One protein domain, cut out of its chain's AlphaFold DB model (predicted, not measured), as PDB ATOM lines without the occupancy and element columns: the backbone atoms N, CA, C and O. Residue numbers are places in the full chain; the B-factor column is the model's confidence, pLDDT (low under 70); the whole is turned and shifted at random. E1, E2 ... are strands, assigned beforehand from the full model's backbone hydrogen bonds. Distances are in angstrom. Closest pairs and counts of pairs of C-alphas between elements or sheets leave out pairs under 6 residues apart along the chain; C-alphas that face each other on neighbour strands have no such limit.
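Overview. This is residues 118 to 247 of the 395 residues of an uncharacterized protein of Alistipes indistinctus YIT 12060 (UniProt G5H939). With little regular structure, the domain is a small sandwich: the curled sheet E1 E7 E6 E3 E4 is partly face to face with the pair E2 and E5, and residues 133 to 155 and 208 to 240 are long loops. The printed part has 130 residues, no named helix and seven strands, E1 to E7, all strand by class, with 37 residues in them. The larger sheet is mixed, the whole compact, radius of gyration of the C-alphas 14.8 A, spans 46 by 30 by 26 A.

Along the chain. E1 is residues 118 to 120, beginning at C-alpha 118 (22.260, 47.322, 81.606); E2 128 to 132; E3 156 to 162, 18.5 A long; E4 171 to 174; E5 185 to 189; E6 201 to 207, 17.4 A; E7 241 to 246, ending at C-alpha 246 (19.430, 49.522, 74.697).

Arrangement. Within hydrogen-bond range are N 119 and O 244, 2.9 A, of parallel E1 and E7; N 202 and O 241, 2.8 A, of hairpin E6 and E7; N 160 and O 203, 2.8 A, of antiparallel E3 and E6; N 159 and O 173, 2.8 A, of hairpin E3 and E4; N 129 and O 188, 2.8 A, of antiparallel E2 and E5.

Size, cuts and confidence. The printed part has no cut. Links E2 to E3, E5 to E6 and E6 to E7 are long. Residues 122 to 126, 213 to 218 and 247 are under pLDDT 70.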
ATOM      1  N   SER A 118      23.220  47.381  82.709       86.69
ATOM      2  CA  SER A 118      22.260  47.322  81.606       86.69
ATOM      3  C   SER A 118      21.103  48.281  81.867       86.69
ATOM      4  O   SER A 118      20.458  48.229  82.925       86.69
ATOM      5  N   VAL A 119      20.856  49.170  80.910       82.44
ATOM      6  CA  VAL A 119      19.790  50.170  80.973       82.44
ATOM      7  C   VAL A 119      18.933  50.050  79.728       82.44
ATOM      8  O   VAL A 119      19.404  50.258  78.611       82.44
ATOM      9  N   ASN A 120      17.669  49.713  79.958       75.75
ATOM     10  CA  ASN A 120      16.642  49.741  78.941       75.75
ATOM     11  C   ASN A 120      15.974  51.117  78.963       75.75
ATOM     12  O   ASN A 120      15.244  51.419  79.907       75.75
ATOM     13  N   MET A 121      16.209  51.960  77.958       74.00
ATOM     14  CA  MET A 121      15.657  53.321  77.984       74.00
ATOM     15  C   MET A 121      14.159  53.357  77.690       74.00
ATOM     16  O   MET A 121      13.543  54.399  77.870       74.00
ATOM     17  N   SER A 122      13.570  52.249  77.230       63.22
ATOM     18  CA  SER A 122      12.134  52.165  76.935       63.22
ATOM     19  C   SER A 122      11.269  51.788  78.142       63.22
ATOM     20  O   SER A 122      10.046  51.851  78.065       63.22
ATOM     21  N   ASP A 123      11.876  51.428  79.270       63.31
ATOM     22  CA  ASP A 123      11.148  51.062  80.480       63.31
ATOM     23  C   ASP A 123      10.878  52.304  81.354       63.31
ATOM     24  O   ASP A 123      11.794  52.931  81.896       63.31
ATOM     25  N   VAL A 124       9.599  52.641  81.553       61.50
ATOM     26  CA  VAL A 124       9.172  53.776  82.393       61.50
ATOM     27  C   VAL A 124       9.651  53.581  83.835       61.50
ATOM     28  O   VAL A 124       9.207  52.665  84.522       61.50
ATOM     29  N   GLY A 125      10.544  54.458  84.307       63.09
ATOM     30  CA  GLY A 125      11.107  54.412  85.664       63.09
ATOM     31  C   GLY A 125      12.346  53.521  85.827       63.09
ATOM     32  O   GLY A 125      12.875  53.426  86.933       63.09
ATOM     33  N   TYR A 126      12.843  52.899  84.752       67.25
ATOM     34  CA  TYR A 126      14.038  52.044  84.780       67.25
ATOM     35  C   TYR A 126      15.240  52.649  84.040       67.25
ATOM     36  O   TYR A 126      16.275  51.990  83.926       67.25
ATOM     37  N   THR A 127      15.156  53.899  83.588       81.75
ATOM     38  CA  THR A 127      16.310  54.717  83.176       81.75
ATOM     39  C   THR A 127      17.128  55.188  84.374       81.75
ATOM     40  O   THR A 127      18.312  55.483  84.238       81.75
ATOM     41  N   THR A 128      16.529  55.212  85.566       87.25
ATOM     42  CA  THR A 128      17.199  55.619  86.797       87.25
ATOM     43  C   THR A 128      17.992  54.466  87.426       87.25
ATOM     44  O   THR A 128      17.517  53.328  87.535       87.25
ATOM     45  N   ARG A 129      19.220  54.740  87.873       88.75
ATOM     46  CA  ARG A 129      20.053  53.820  88.661       88.75
ATOM     47  C   ARG A 129      20.729  54.565  89.798       88.75
ATOM     48  O   ARG A 129      21.159  55.703  89.632       88.75
ATOM     49  N   THR A 130      20.883  53.875  90.921       92.12
ATOM     50  CA  THR A 130      21.692  54.342  92.043       92.12
ATOM     51  C   THR A 130      22.941  53.483  92.150       92.12
ATOM     52  O   THR A 130      22.852  52.261  92.266       92.12
ATOM     53  N   PHE A 131      24.100  54.130  92.129       94.38
ATOM     54  CA  PHE A 131      25.397  53.514  92.371       94.38
ATOM     55  C   PHE A 131      25.886  53.937  93.745       94.38
ATOM     56  O   PHE A 131      25.816  55.116  94.092       94.38
ATOM     57  N   THR A 132      26.384  52.981  94.523       94.81
ATOM     58  CA  THR A 132      26.911  53.237  95.862       94.81
ATOM     59  C   THR A 132      28.152  52.404  96.121       94.81
ATOM     60  O   THR A 132      28.321  51.318  95.567       94.81
ATOM     61  N   PHE A 133      29.002  52.887  97.019       92.88
ATOM     62  CA  PHE A 133      29.973  52.037  97.697       92.88
ATOM     63  C   PHE A 133      29.705  52.028  99.205       92.88
ATOM     64  O   PHE A 133      29.163  52.981  99.777       92.88
ATOM     65  N   GLU A 134      30.079  50.925  99.855       89.62
ATOM     66  CA  GLU A 134      29.946  50.766 101.303       89.62
ATOM     67  C   GLU A 134      30.849  51.777 102.022       89.62
ATOM     68  O   GLU A 134      32.077  51.723 101.926       89.62
ATOM     69  N   GLN A 135      30.242  52.700 102.766       88.94
ATOM     70  CA  GLN A 135      30.989  53.676 103.543       88.94
ATOM     71  C   GLN A 135      31.425  53.069 104.878       88.94
ATOM     72  O   GLN A 135      30.617  52.774 105.757       88.94
ATOM     73  N   ILE A 136      32.735  52.909 105.040       93.00
ATOM     74  CA  ILE A 136      33.337  52.424 106.282       93.00
ATOM     75  C   ILE A 136      33.400  53.586 107.285       93.00
ATOM     76  O   ILE A 136      33.932  54.643 106.935       93.00
ATOM     77  N   PRO A 137      32.932  53.422 108.538       91.88
ATOM     78  CA  PRO A 137      32.995  54.481 109.541       91.88
ATOM     79  C   PRO A 137      34.422  54.973 109.799       91.88
ATOM     80  O   PRO A 137      35.358  54.178 109.894       91.88
ATOM     81  N   ALA A 138      34.579  56.281 110.008       89.69
ATOM     82  CA  ALA A 138      35.861  56.908 110.341       89.69
ATOM     83  C   ALA A 138      36.495  56.350 111.635       89.69
ATOM     84  O   ALA A 138      37.711  56.374 111.807       89.69
ATOM     85  N   SER A 139      35.686  55.825 112.555       89.69
ATOM     86  CA  SER A 139      36.158  55.198 113.793       89.69
ATOM     87  C   SER A 139      36.704  53.779 113.599       89.69
ATOM     88  O   SER A 139      37.258  53.224 114.550       89.69
ATOM     89  N   SER A 140      36.569  53.183 112.407       89.81
ATOM     90  CA  SER A 140      37.043  51.824 112.141       89.81
ATOM     91  C   SER A 140      38.550  51.707 112.361       89.81
ATOM     92  O   SER A 140      39.337  52.520 111.877       89.81
ATOM     93  N   LYS A 141      38.939  50.664 113.099       88.00
ATOM     94  CA  LYS A 141      40.337  50.280 113.357       88.00
ATOM     95  C   LYS A 141      40.703  48.937 112.729       88.00
ATOM     96  O   LYS A 141      41.801  48.444 112.937       88.00
ATOM     97  N   THR A 142      39.793  48.336 111.968       89.25
ATOM     98  CA  THR A 142      40.052  47.105 111.207       89.25
ATOM     99  C   THR A 142      40.248  47.415 109.731       89.25
ATOM    100  O   THR A 142      41.122  46.843 109.086       89.25
ATOM    101  N   ASN A 143      39.504  48.386 109.205       92.62
ATOM    102  CA  ASN A 143      39.562  48.781 107.808       92.62
ATOM    103  C   ASN A 143      39.941  50.254 107.689       92.62
ATOM    104  O   ASN A 143      39.533  51.083 108.503       92.62
ATOM    105  N   VAL A 144      40.665  50.588 106.628       93.50
ATOM    106  CA  VAL A 144      40.808  51.973 106.187       93.50
ATOM    107  C   VAL A 144      39.426  52.515 105.823       93.50
ATOM    108  O   VAL A 144      38.639  51.836 105.170       93.50
ATOM    109  N   SER A 145      39.130  53.739 106.249       93.44
ATOM    110  CA  SER A 145      37.930  54.470 105.846       93.44
ATOM    111  C   SER A 145      38.313  55.565 104.861       93.44
ATOM    112  O   SER A 145      39.215  56.356 105.153       93.44
ATOM    113  N   ALA A 146      37.601  55.648 103.733       93.69
ATOM    114  CA  ALA A 146      37.779  56.724 102.760       93.69
ATOM    115  C   ALA A 146      37.529  58.112 103.380       93.69
ATOM    116  O   ALA A 146      38.196  59.071 103.003       93.69
ATOM    117  N   LEU A 147      36.665  58.199 104.404       92.12
ATOM    118  CA  LEU A 147      36.369  59.436 105.143       92.12
ATOM    119  C   LEU A 147      37.613  60.060 105.793       92.12
ATOM    120  O   LEU A 147      37.674  61.270 105.970       92.12
ATOM    121  N   ASN A 148      38.609  59.238 106.138       87.88
ATOM    122  CA  ASN A 148      39.829  59.672 106.820       87.88
ATOM    123  C   ASN A 148      41.061  59.692 105.905       87.88
ATOM    124  O   ASN A 148      42.189  59.892 106.370       87.88
ATOM    125  N   MET A 149      40.888  59.447 104.606       91.69
ATOM    126  CA  MET A 149      41.982  59.504 103.643       91.69
ATOM    127  C   MET A 149      42.174  60.948 103.183       91.69
ATOM    128  O   MET A 149      41.554  61.405 102.225       91.69
ATOM    129  N   LYS A 150      43.065  61.675 103.867       87.94
ATOM    130  CA  LYS A 150      43.307  63.111 103.636       87.94
ATOM    131  C   LYS A 150      43.590  63.485 102.178       87.94
ATOM    132  O   LYS A 150      43.299  64.607 101.788       87.94
ATOM    133  N   GLY A 151      44.181  62.585 101.389       89.88
ATOM    134  CA  GLY A 151      44.459  62.829  99.973       89.88
ATOM    135  C   GLY A 151      43.223  62.807  99.071       89.88
ATOM    136  O   GLY A 151      43.296  63.349  97.979       89.88
ATOM    137  N   ILE A 152      42.103  62.226  99.517       93.62
ATOM    138  CA  ILE A 152      40.876  62.092  98.712       93.62
ATOM    139  C   ILE A 152      39.614  62.622  99.392       93.62
ATOM    140  O   ILE A 152      38.566  62.680  98.761       93.62
ATOM    141  N   GLN A 153      39.684  63.044 100.656       92.00
ATOM    142  CA  GLN A 153      38.511  63.518 101.402       92.00
ATOM    143  C   GLN A 153      37.810  64.725 100.752       92.00
ATOM    144  O   GLN A 153      36.627  64.932 100.988       92.00
ATOM    145  N   TYR A 154      38.522  65.504  99.934       93.19
ATOM    146  CA  TYR A 154      37.984  66.668  99.218       93.19
ATOM    147  C   TYR A 154      37.503  66.353  97.798       93.19
ATOM    148  O   TYR A 154      37.038  67.248  97.102       93.19
ATOM    149  N   TYR A 155      37.648  65.107  97.351       96.19
ATOM    150  CA  TYR A 155      37.196  64.687  96.034       96.19
ATOM    151  C   TYR A 155      35.728  64.272  96.091       96.19
ATOM    152  O   TYR A 155      35.243  63.763  97.104       96.19
ATOM    153  N   TYR A 156      35.037  64.442  94.976       96.00
ATOM    154  CA  TYR A 156      33.738  63.860  94.704       96.00
ATOM    155  C   TYR A 156      33.937  62.496  94.047       96.00
ATOM    156  O   TYR A 156      34.700  62.356  93.089       96.00
ATOM    157  N   TRP A 157      33.250  61.480  94.558       96.56
ATOM    158  CA  TRP A 157      33.140  60.202  93.862       96.56
ATOM    159  C   TRP A 157      32.156  60.342  92.705       96.56
ATOM    160  O   TRP A 157      31.182  61.085  92.813       96.56
ATOM    161  N   GLY A 158      32.432  59.677  91.592       95.31
ATOM    162  CA  GLY A 158      31.717  59.882  90.343       95.31
ATOM    163  C   GLY A 158      31.979  58.795  89.324       95.31
ATOM    164  O   GLY A 158      32.739  57.857  89.565       95.31
ATOM    165  N   PHE A 159      31.382  58.957  88.154       95.38
ATOM    166  CA  PHE A 159      31.775  58.227  86.963       95.38
ATOM    167  C   PHE A 159      31.751  59.134  85.736       95.38
ATOM    168  O   PHE A 159      31.022  60.123  85.688       95.38
ATOM    169  N   ALA A 160      32.540  58.770  84.732       94.69
ATOM    170  CA  ALA A 160      32.454  59.334  83.398       94.69
ATOM    171  C   ALA A 160      31.866  58.321  82.413       94.69
ATOM    172  O   ALA A 160      32.184  57.128  82.468       94.69
ATOM    173  N   LEU A 161      31.019  58.796  81.502       94.25
ATOM    174  CA  LEU A 161      30.521  57.996  80.385       94.25
ATOM    175  C   LEU A 161      31.532  58.016  79.239       94.25
ATOM    176  O   LEU A 161      31.882  59.084  78.742       94.25
ATOM    177  N   LEU A 162      31.964  56.833  78.800       95.12
ATOM    178  CA  LEU A 162      32.924  56.669  77.709       95.12
ATOM    179  C   LEU A 162      32.302  55.913  76.535       95.12
ATOM    180  O   LEU A 162      31.585  54.921  76.708       95.12
ATOM    181  N   THR A 163      32.647  56.332  75.321       95.12
ATOM    182  CA  THR A 163      32.281  55.635  74.076       95.12
ATOM    183  C   THR A 163      33.166  54.417  73.805       95.12
ATOM    184  O   THR A 163      32.746  53.461  73.161       95.12
ATOM    185  N   SER A 164      34.396  54.417  74.325       95.62
ATOM    186  CA  SER A 164      35.358  53.315  74.231       95.62
ATOM    187  C   SER A 164      36.441  53.457  75.307       95.62
ATOM    188  O   SER A 164      36.599  54.529  75.884       95.62
ATOM    189  N   LEU A 165      37.234  52.406  75.551       94.25
ATOM    190  CA  LEU A 165      38.418  52.497  76.425       94.25
ATOM    191  C   LEU A 165      39.525  53.390  75.836       94.25
ATOM    192  O   LEU A 165      40.383  53.881  76.565       94.25
ATOM    193  N   THR A 166      39.483  53.623  74.522       95.62
ATOM    194  CA  THR A 166      40.384  54.528  73.801       95.62
ATOM    195  C   THR A 166      39.906  55.981  73.787       95.62
ATOM    196  O   THR A 166      40.572  56.826  73.193       95.62
ATOM    197  N   ALA A 167      38.753  56.285  74.395       93.69
ATOM    198  CA  ALA A 167      38.228  57.642  74.451       93.69
ATOM    199  C   ALA A 167      39.161  58.554  75.265       93.69
ATOM    200  O   ALA A 167      39.662  58.173  76.323       93.69
ATOM    201  N   THR A 168      39.373  59.768  74.764       92.75
ATOM    202  CA  THR A 168      40.189  60.813  75.408       92.75
ATOM    203  C   THR A 168      39.351  61.820  76.191       92.75
ATOM    204  O   THR A 168      39.867  62.822  76.680       92.75
ATOM    205  N   GLU A 169      38.045  61.588  76.260       90.25
ATOM    206  CA  GLU A 169      37.064  62.460  76.883       90.25
ATOM    207  C   GLU A 169      35.858  61.646  77.359       90.25
ATOM    208  O   GLU A 169      35.649  60.506  76.929       90.25
ATOM    209  N   GLY A 170      35.066  62.232  78.248       90.25
ATOM    210  CA  GLY A 170      33.899  61.584  78.824       90.25
ATOM    211  C   GLY A 170      33.115  62.518  79.729       90.25
ATOM    212  O   GLY A 170      33.684  63.281  80.510       90.25
ATOM    213  N   LYS A 171      31.791  62.437  79.639       88.75
ATOM    214  CA  LYS A 171      30.894  63.257  80.452       88.75
ATOM    215  C   LYS A 171      30.980  62.821  81.909       88.75
ATOM    216  O   LYS A 171      30.634  61.677  82.202       88.75
ATOM    217  N   LEU A 172      31.429  63.713  82.788       91.69
ATOM    218  CA  LEU A 172      31.602  63.452  84.212       91.69
ATOM    219  C   LEU A 172      30.294  63.693  84.970       91.69
ATOM    220  O   LEU A 172      29.607  64.688  84.757       91.69
ATOM    221  N   ILE A 173      29.974  62.778  85.881       92.12
ATOM    222  CA  ILE A 173      28.888  62.918  86.848       92.12
ATOM    223  C   ILE A 173      29.426  62.511  88.213       92.12
ATOM    224  O   ILE A 173      29.980  61.420  88.362       92.12
ATOM    225  N   THR A 174      29.274  63.368  89.216       93.69
ATOM    226  CA  THR A 174      29.780  63.119  90.571       93.69
ATOM    227  C   THR A 174      28.704  63.304  91.640       93.69
ATOM    228  O   THR A 174      27.608  63.802  91.380       93.69
ATOM    229  N   CYS A 175      28.997  62.847  92.860       93.19
ATOM    230  CA  CYS A 175      28.192  63.133  94.041       93.19
ATOM    231  C   CYS A 175      28.021  64.645  94.249       93.19
ATOM    232  O   CYS A 175      28.850  65.461  93.854       93.19
ATOM    233  N   ASP A 176      26.980  65.019  94.985       91.88
ATOM    234  CA  ASP A 176      26.758  66.396  95.421       91.88
ATOM    235  C   ASP A 176      27.639  66.818  96.609       91.88
ATOM    236  O   ASP A 176      27.761  68.018  96.881       91.88
ATOM    237  N   LYS A 177      28.244  65.839  97.287       94.50
ATOM    238  CA  LYS A 177      29.120  65.978  98.452       94.50
ATOM    239  C   LYS A 177      30.456  65.294  98.216       94.50
ATOM    240  O   LYS A 177      30.531  64.268  97.535       94.50
ATOM    241  N   THR A 178      31.495  65.835  98.836       95.75
ATOM    242  CA  THR A 178      32.823  65.212  98.838       95.75
ATOM    243  C   THR A 178      32.834  63.928  99.672       95.75
ATOM    244  O   THR A 178      31.952  63.701 100.507       95.75
ATOM    245  N   ILE A 179      33.856  63.087  99.497       95.81
ATOM    246  CA  ILE A 179      34.058  61.879 100.311       95.81
ATOM    247  C   ILE A 179      34.047  62.211 101.807       95.81
ATOM    248  O   ILE A 179      33.372  61.531 102.573       95.81
ATOM    249  N   GLY A 180      34.758  63.257 102.231       93.94
ATOM    250  CA  GLY A 180      34.873  63.652 103.638       93.94
ATOM    251  C   GLY A 180      33.553  64.122 104.253       93.94
ATOM    252  O   GLY A 180      33.347  63.971 105.455       93.94
ATOM    253  N   GLU A 181      32.633  64.625 103.432       94.06
ATOM    254  CA  GLU A 181      31.265  65.003 103.823       94.06
ATOM    255  C   GLU A 181      30.275  63.831 103.743       94.06
ATOM    256  O   GLU A 181      29.079  63.993 103.996       94.06
ATOM    257  N   GLY A 182      30.771  62.644 103.393       92.69
ATOM    258  CA  GLY A 182      30.001  61.416 103.327       92.69
ATOM    259  C   GLY A 182      29.440  61.080 101.945       92.69
ATOM    260  O   GLY A 182      28.592  60.198 101.866       92.69
ATOM    261  N   GLY A 183      29.889  61.732 100.868       94.19
ATOM    262  CA  GLY A 183      29.471  61.422  99.499       94.19
ATOM    263  C   GLY A 183      29.861  60.001  99.081       94.19
ATOM    264  O   GLY A 183      31.038  59.704  98.897       94.19
ATOM    265  N   ASN A 184      28.879  59.106  98.956       94.19
ATOM    266  CA  ASN A 184      29.104  57.699  98.593       94.19
ATOM    267  C   ASN A 184      28.009  57.085  97.706       94.19
ATOM    268  O   ASN A 184      27.973  55.867  97.522       94.19
ATOM    269  N   SER A 185      27.087  57.912  97.218       93.94
ATOM    270  CA  SER A 185      25.918  57.489  96.454       93.94
ATOM    271  C   SER A 185      25.634  58.494  95.352       93.94
ATOM    272  O   SER A 185      25.647  59.700  95.596       93.94
ATOM    273  N   ILE A 186      25.341  57.998  94.155       91.88
ATOM    274  CA  ILE A 186      24.925  58.807  93.010       91.88
ATOM    275  C   ILE A 186      23.715  58.132  92.394       91.88
ATOM    276  O   ILE A 186      23.774  56.959  92.029       91.88
ATOM    277  N   THR A 187      22.630  58.884  92.268       91.44
ATOM    278  CA  THR A 187      21.460  58.471  91.499       91.44
ATOM    279  C   THR A 187      21.454  59.255  90.204       91.44
ATOM    280  O   THR A 187      21.486  60.481  90.231       91.44
ATOM    281  N   VAL A 188      21.426  58.543  89.084       88.56
ATOM    282  CA  VAL A 188      21.365  59.133  87.749       88.56
ATOM    283  C   VAL A 188      20.181  58.582  86.994       88.56
ATOM    284  O   VAL A 188      19.891  57.390  87.080       88.56
ATOM    285  N   ASP A 189      19.541  59.438  86.213       87.94
ATOM    286  CA  ASP A 189      18.685  59.006  85.127       87.94
ATOM    287  C   ASP A 189      19.488  59.022  83.821       87.94
ATOM    288  O   ASP A 189      19.962  60.071  83.382       87.94
ATOM    289  N   PHE A 190      19.677  57.846  83.216       86.50
ATOM    290  CA  PHE A 190      20.471  57.691  81.996       86.50
ATOM    291  C   PHE A 190      19.886  58.460  80.802       86.50
ATOM    292  O   PHE A 190      20.645  58.867  79.922       86.50
ATOM    293  N   PHE A 191      18.572  58.700  80.782       80.31
ATOM    294  CA  PHE A 191      17.912  59.531  79.777       80.31
ATOM    295  C   PHE A 191      18.201  61.014  80.016       80.31
ATOM    296  O   PHE A 191      18.631  61.700  79.093       80.31
ATOM    297  N   GLU A 192      18.076  61.504  81.251       80.88
ATOM    298  CA  GLU A 192      18.344  62.919  81.572       80.88
ATOM    299  C   GLU A 192      19.816  63.306  81.366       80.88
ATOM    300  O   GLU A 192      20.138  64.428  80.965       80.88
ATOM    301  N   ILE A 193      20.734  62.363  81.591       82.12
ATOM    302  CA  ILE A 193      22.158  62.548  81.285       82.12
ATOM    303  C   ILE A 193      22.496  62.197  79.830       82.12
ATOM    304  O   ILE A 193      23.670  62.316  79.470       82.12
ATOM    305  N   GLY A 194      21.501  61.799  79.019       79.94
ATOM    306  CA  GLY A 194      21.557  61.522  77.569       79.94
ATOM    307  C   GLY A 194      22.637  60.539  77.195       79.94
ATOM    308  O   GLY A 194      23.373  60.698  76.220       79.94
ATOM    309  N   ALA A 195      22.727  59.504  78.008       85.81
ATOM    310  CA  ALA A 195      23.495  58.344  77.665       85.81
ATOM    311  C   ALA A 195      22.772  57.610  76.520       85.81
ATOM    312  O   ALA A 195      21.643  57.153  76.665       85.81
ATOM    313  N   GLY A 196      23.414  57.521  75.355       82.50
ATOM    314  CA  GLY A 196      22.933  56.737  74.212       82.50
ATOM    315  C   GLY A 196      23.686  55.421  73.999       82.50
ATOM    316  O   GLY A 196      24.714  55.162  74.625       82.50
ATOM    317  N   THR A 197      23.223  54.631  73.029       81.06
ATOM    318  CA  THR A 197      23.779  53.315  72.639       81.06
ATOM    319  C   THR A 197      25.262  53.338  72.237       81.06
ATOM    320  O   THR A 197      25.912  52.290  72.201       81.06
ATOM    321  N   HIS A 198      25.823  54.513  71.940       85.25
ATOM    322  CA  HIS A 198      27.241  54.725  71.644       85.25
ATOM    323  C   HIS A 198      28.136  54.749  72.895       85.25
ATOM    324  O   HIS A 198      29.339  54.535  72.766       85.25
ATOM    325  N   HIS A 199      27.586  54.955  74.096       92.50
ATOM    326  CA  HIS A 199      28.335  54.807  75.344       92.50
ATOM    327  C   HIS A 199      28.480  53.328  75.689       92.50
ATOM    328  O   HIS A 199      27.503  52.578  75.684       92.50
ATOM    329  N   LYS A 200      29.711  52.908  75.979       94.88
ATOM    330  CA  LYS A 200      30.074  51.499  76.187       94.88
ATOM    331  C   LYS A 200      30.637  51.218  77.570       94.88
ATOM    332  O   LYS A 200      30.646  50.063  77.984       94.88
ATOM    333  N   TYR A 201      31.094  52.246  78.286       97.12
ATOM    334  CA  TYR A 201      31.685  52.080  79.609       97.12
ATOM    335  C   TYR A 201      31.300  53.221  80.547       97.12
ATOM    336  O   TYR A 201      31.182  54.374  80.135       97.12
ATOM    337  N   MET A 202      31.169  52.884  81.826       96.75
ATOM    338  CA  MET A 202      31.224  53.833  82.930       96.75
ATOM    339  C   MET A 202      32.586  53.699  83.605       96.75
ATOM    340  O   MET A 202      32.913  52.641  84.145       96.75
ATOM    341  N   LEU A 203      33.383  54.760  83.594       97.06
ATOM    342  CA  LEU A 203      34.641  54.812  84.328       97.06
ATOM    343  C   LEU A 203      34.405  55.524  85.657       97.06
ATOM    344  O   LEU A 203      34.234  56.738  85.675       97.06
ATOM    345  N   PHE A 204      34.397  54.782  86.762       96.69
ATOM    346  CA  PHE A 204      34.304  55.380  88.091       96.69
ATOM    347  C   PHE A 204      35.613  56.079  88.453       96.69
ATOM    348  O   PHE A 204      36.699  55.533  88.240       96.69
ATOM    349  N   VAL A 205      35.500  57.281  89.012       96.44
ATOM    350  CA  VAL A 205      36.625  58.172  89.320       96.44
ATOM    351  C   VAL A 205      36.407  58.936  90.616       96.44
ATOM    352  O   VAL A 205      35.289  59.048  91.124       96.44
ATOM    353  N   LEU A 206      37.495  59.494  91.133       96.31
ATOM    354  CA  LEU A 206      37.448  60.613  92.065       96.31
ATOM    355  C   LEU A 206      37.774  61.875  91.277       96.31
ATOM    356  O   LEU A 206      38.779  61.891  90.576       96.31
ATOM    357  N   SER A 207      36.969  62.923  91.408       95.19
ATOM    358  CA  SER A 207      37.210  64.219  90.765       95.19
ATOM    359  C   SER A 207      37.212  65.340  91.794       95.19
ATOM    360  O   SER A 207      36.473  65.283  92.777       95.19
ATOM    361  N   LYS A 208      38.013  66.384  91.581       93.56
ATOM    362  CA  LYS A 208      37.903  67.628  92.362       93.56
ATOM    363  C   LYS A 208      36.677  68.457  91.979       93.56
ATOM    364  O   LYS A 208      36.299  69.365  92.719       93.56
ATOM    365  N   VAL A 209      36.044  68.133  90.856       90.75
ATOM    366  CA  VAL A 209      34.911  68.872  90.312       90.75
ATOM    367  C   VAL A 209      33.586  68.225  90.717       90.75
ATOM    368  O   VAL A 209      33.397  67.005  90.646       90.75
ATOM    369  N   LYS A 210      32.654  69.075  91.155       91.88
ATOM    370  CA  LYS A 210      31.266  68.709  91.432       91.88
ATOM    371  C   LYS A 210      30.449  68.818  90.147       91.88
ATOM    372  O   LYS A 210      30.126  69.924  89.734       91.88
ATOM    373  N   ALA A 211      30.042  67.681  89.600       88.38
ATOM    374  CA  ALA A 211      29.314  67.575  88.344       88.38
ATOM    375  C   ALA A 211      27.957  66.897  88.586       88.38
ATOM    376  O   ALA A 211      27.800  65.692  88.402       88.38
ATOM    377  N   THR A 212      26.967  67.661  89.058       78.81
ATOM    378  CA  THR A 212      25.632  67.138  89.422       78.81
ATOM    379  C   THR A 212      24.535  67.426  88.387       78.81
ATOM    380  O   THR A 212      23.375  67.114  88.639       78.81
ATOM    381  N   GLY A 213      24.856  68.081  87.264       59.72
ATOM    382  CA  GLY A 213      23.870  68.613  86.310       59.72
ATOM    383  C   GLY A 213      23.637  67.772  85.044       59.72
ATOM    384  O   GLY A 213      24.524  67.065  84.567       59.72
ATOM    385  N   GLY A 214      22.442  67.910  84.454       59.31
ATOM    386  CA  GLY A 214      22.137  67.501  83.076       59.31
ATOM    387  C   GLY A 214      22.568  68.566  82.048       59.31
ATOM    388  O   GLY A 214      22.335  69.750  82.252       59.31
ATOM    389  N   PHE A 215      23.223  68.104  80.973       53.56
ATOM    390  CA  PHE A 215      23.736  68.711  79.715       53.56
ATOM    391  C   PHE A 215      24.113  70.189  79.512       53.56
ATOM    392  O   PHE A 215      24.789  70.443  78.520       53.56
ATOM    393  N   GLY A 216      23.760  71.155  80.354       49.66
ATOM    394  CA  GLY A 216      24.098  72.558  80.064       49.66
ATOM    395  C   GLY A 216      25.591  72.879  80.194       49.66
ATOM    396  O   GLY A 216      26.124  73.656  79.410       49.66
ATOM    397  N   GLU A 217      26.254  72.257  81.172       51.44
ATOM    398  CA  GLU A 217      27.634  72.545  81.595       51.44
ATOM    399  C   GLU A 217      28.271  71.276  82.188       51.44
ATOM    400  O   GLU A 217      28.751  71.262  83.316       51.44
ATOM    401  N   ALA A 218      28.149  70.138  81.499       58.53
ATOM    402  CA  ALA A 218      28.686  68.897  82.046       58.53
ATOM    403  C   ALA A 218      30.217  68.921  81.986       58.53
ATOM    404  O   ALA A 218      30.793  68.966  80.897       58.53
ATOM    405  N   ASP A 219      30.852  68.872  83.154       73.25
ATOM    406  CA  ASP A 219      32.300  68.780  83.261       73.25
ATOM    407  C   ASP A 219      32.810  67.549  82.510       73.25
ATOM    408  O   ASP A 219      32.180  66.484  82.481       73.25
ATOM    409  N   ASN A 220      33.963  67.697  81.870       85.94
ATOM    410  CA  ASN A 220      34.616  66.595  81.189       85.94
ATOM    411  C   ASN A 220      35.692  66.014  82.098       85.94
ATOM    412  O   ASN A 220      36.416  66.735  82.781       85.94
ATOM    413  N   ILE A 221      35.830  64.696  82.077       89.06
ATOM    414  CA  ILE A 221      36.878  64.003  82.824       89.06
ATOM    415  C   ILE A 221      38.297  64.421  82.406       89.06
ATOM    416  O   ILE A 221      39.228  64.262  83.190       89.06
ATOM    417  N   ASN A 222      38.474  64.948  81.192       85.62
ATOM    418  CA  ASN A 222      39.763  65.433  80.702       85.62
ATOM    419  C   ASN A 222      40.045  66.911  81.028       85.62
ATOM    420  O   ASN A 222      41.110  67.407  80.658       85.62
ATOM    421  N   ASP A 223      39.130  67.613  81.707       83.81
ATOM    422  CA  ASP A 223      39.398  68.968  82.185       83.81
ATOM    423  C   ASP A 223      40.535  68.930  83.220       83.81
ATOM    424  O   ASP A 223      40.532  68.125  84.153       83.81
ATOM    425  N   LEU A 224      41.500  69.840  83.073       73.69
ATOM    426  CA  LEU A 224      42.603  70.033  84.013       73.69
ATOM    427  C   LEU A 224      42.106  70.243  85.447       73.69
ATOM    428  O   LEU A 224      42.785  69.828  86.379       73.69
ATOM    429  N   ASN A 225      40.928  70.843  85.630       81.94
ATOM    430  CA  ASN A 225      40.345  71.063  86.956       81.94
ATOM    431  C   ASN A 225      39.808  69.780  87.604       81.94
ATOM    432  O   ASN A 225      39.691  69.723  88.829       81.94
ATOM    433  N   ALA A 226      39.466  68.759  86.809       80.38
ATOM    434  CA  ALA A 226      38.937  67.500  87.325       80.38
ATOM    435  C   ALA A 226      39.992  66.740  88.141       80.38
ATOM    436  O   ALA A 226      39.635  66.100  89.135       80.38
ATOM    437  N   GLU A 227      41.270  66.839  87.742       90.50
ATOM    438  CA  GLU A 227      42.416  66.119  88.322       90.50
ATOM    439  C   GLU A 227      42.046  64.678  88.732       90.50
ATOM    440  O   GLU A 227      42.153  64.317  89.912       90.50
ATOM    441  N   PRO A 228      41.509  63.865  87.798       94.31
ATOM    442  CA  PRO A 228      40.824  62.639  88.157       94.31
ATOM    443  C   PRO A 228      41.788  61.611  88.750       94.31
ATOM    444  O   PRO A 228      42.881  61.380  88.232       94.31
ATOM    445  N   LEU A 229      41.357  60.932  89.812       96.12
ATOM    446  CA  LEU A 229      42.068  59.792  90.384       96.12
ATOM    447  C   LEU A 229      41.322  58.491  90.103       96.12
ATOM    448  O   LEU A 229      40.086  58.442  90.058       96.12
ATOM    449  N   VAL A 230      42.089  57.412  89.966       96.06
ATOM    450  CA  VAL A 230      41.552  56.071  89.725       96.06
ATOM    451  C   VAL A 230      40.734  55.601  90.928       96.06
ATOM    452  O   VAL A 230      41.164  55.716  92.076       96.06
ATOM    453  N   VAL A 231      39.575  54.998  90.671       96.50
ATOM    454  CA  VAL A 231      38.813  54.233  91.667       96.50
ATOM    455  C   VAL A 231      39.304  52.790  91.696       96.50
ATOM    456  O   VAL A 231      39.468  52.172  90.643       96.50
ATOM    457  N   TYR A 232      39.521  52.259  92.902       96.19
ATOM    458  CA  TYR A 232      40.012  50.898  93.098       96.19
ATOM    459  C   TYR A 232      39.114  49.855  92.427       96.19
ATOM    460  O   TYR A 232      37.883  49.914  92.522       96.19
ATOM    461  N   HIS A 233      39.756  48.859  91.820       95.12
ATOM    462  CA  HIS A 233      39.096  47.719  91.197       95.12
ATOM    463  C   HIS A 233      39.815  46.407  91.490       95.12
ATOM    464  O   HIS A 233      40.972  46.377  91.907       95.12
ATOM    465  N   ASN A 234      39.109  45.297  91.319       93.56
ATOM    466  CA  ASN A 234      39.653  43.948  91.373       93.56
ATOM    467  C   ASN A 234      38.725  42.988  90.607       93.56
ATOM    468  O   ASN A 234      37.838  43.412  89.874       93.56
ATOM    469  N   SER A 235      38.901  41.678  90.792       90.81
ATOM    470  CA  SER A 235      38.044  40.661  90.169       90.81
ATOM    471  C   SER A 235      36.569  40.730  90.585       90.81
ATOM    472  O   SER A 235      35.730  40.129  89.922       90.81
ATOM    473  N   THR A 236      36.258  41.392  91.701       92.62
ATOM    474  CA  THR A 236      34.901  41.503  92.253       92.62
ATOM    475  C   THR A 236      34.265  42.839  91.895       92.62
ATOM    476  O   THR A 236      33.129  42.856  91.443       92.62
ATOM    477  N   PHE A 237      34.974  43.948  92.105       94.19
ATOM    478  CA  PHE A 237      34.511  45.293  91.779       94.19
ATOM    479  C   PHE A 237      35.267  45.786  90.556       94.19
ATOM    480  O   PHE A 237      36.452  46.099  90.654       94.19
ATOM    481  N   ILE A 238      34.598  45.831  89.411       94.25
ATOM    482  CA  ILE A 238      35.248  46.134  88.134       94.25
ATOM    483  C   ILE A 238      35.244  47.638  87.857       94.25
ATOM    484  O   ILE A 238      34.293  48.343  88.204       94.25
ATOM    485  N   ASN A 239      36.312  48.134  87.235       95.75
ATOM    486  CA  ASN A 239      36.413  49.496  86.719       95.75
ATOM    487  C   ASN A 239      37.456  49.510  85.582       95.75
ATOM    488  O   ASN A 239      38.577  49.067  85.830       95.75
ATOM    489  N   PRO A 240      37.147  49.996  84.365       96.44
ATOM    490  CA  PRO A 240      35.856  50.506  83.889       96.44
ATOM    491  C   PRO A 240      34.740  49.457  83.902       96.44
ATOM    492  O   PRO A 240      34.974  48.272  83.675       96.44
ATOM    493  N   VAL A 241      33.513  49.899  84.158       97.38
ATOM    494  CA  VAL A 241      32.316  49.053  84.175       97.38
ATOM    495  C   VAL A 241      31.712  49.019  82.768       97.38
ATOM    496  O   VAL A 241      31.400  50.085  82.233       97.38
ATOM    497  N   PRO A 242      31.512  47.844  82.147       96.94
ATOM    498  CA  PRO A 242      30.807  47.750  80.875       96.94
ATOM    499  C   PRO A 242      29.376  48.277  80.996       96.94
ATOM    500  O   PRO A 242      28.669  47.973  81.959       96.94
ATOM    501  N   LEU A 243      28.947  49.043  80.001       94.56
ATOM    502  CA  LEU A 243      27.631  49.661  79.933       94.56
ATOM    503  C   LEU A 243      26.915  49.199  78.664       94.56
ATOM    504  O   LEU A 243      27.432  49.325  77.556       94.56
ATOM    505  N   ASN A 244      25.706  48.682  78.845       87.19
ATOM    506  CA  ASN A 244      24.808  48.293  77.772       87.19
ATOM    507  C   ASN A 244      23.550  49.161  77.834       87.19
ATOM    508  O   ASN A 244      22.673  48.930  78.669       87.19
ATOM    509  N   ILE A 245      23.480  50.164  76.961       81.31
ATOM    510  CA  ILE A 245      22.272  50.961  76.750       81.31
ATOM    511  C   ILE A 245      21.551  50.401  75.540       81.31
ATOM    512  O   ILE A 245      22.127  50.307  74.454       81.31
ATOM    513  N   PHE A 246      20.293  50.048  75.738       71.00
ATOM    514  CA  PHE A 246      19.430  49.522  74.697       71.00
ATOM    515  C   PHE A 246      18.019  50.057  74.883       71.00
ATOM    516  O   PHE A 246      17.645  50.544  75.947       71.00
ATOM    517  N   ASN A 247      17.241  49.955  73.820       64.81
ATOM    518  CA  ASN A 247      15.842  50.328  73.804       64.81
ATOM    519  C   ASN A 247      15.088  49.052  73.456       64.81
ATOM    520  O   ASN A 247      15.240  48.534  72.350       64.81
TER     521      ASN A 247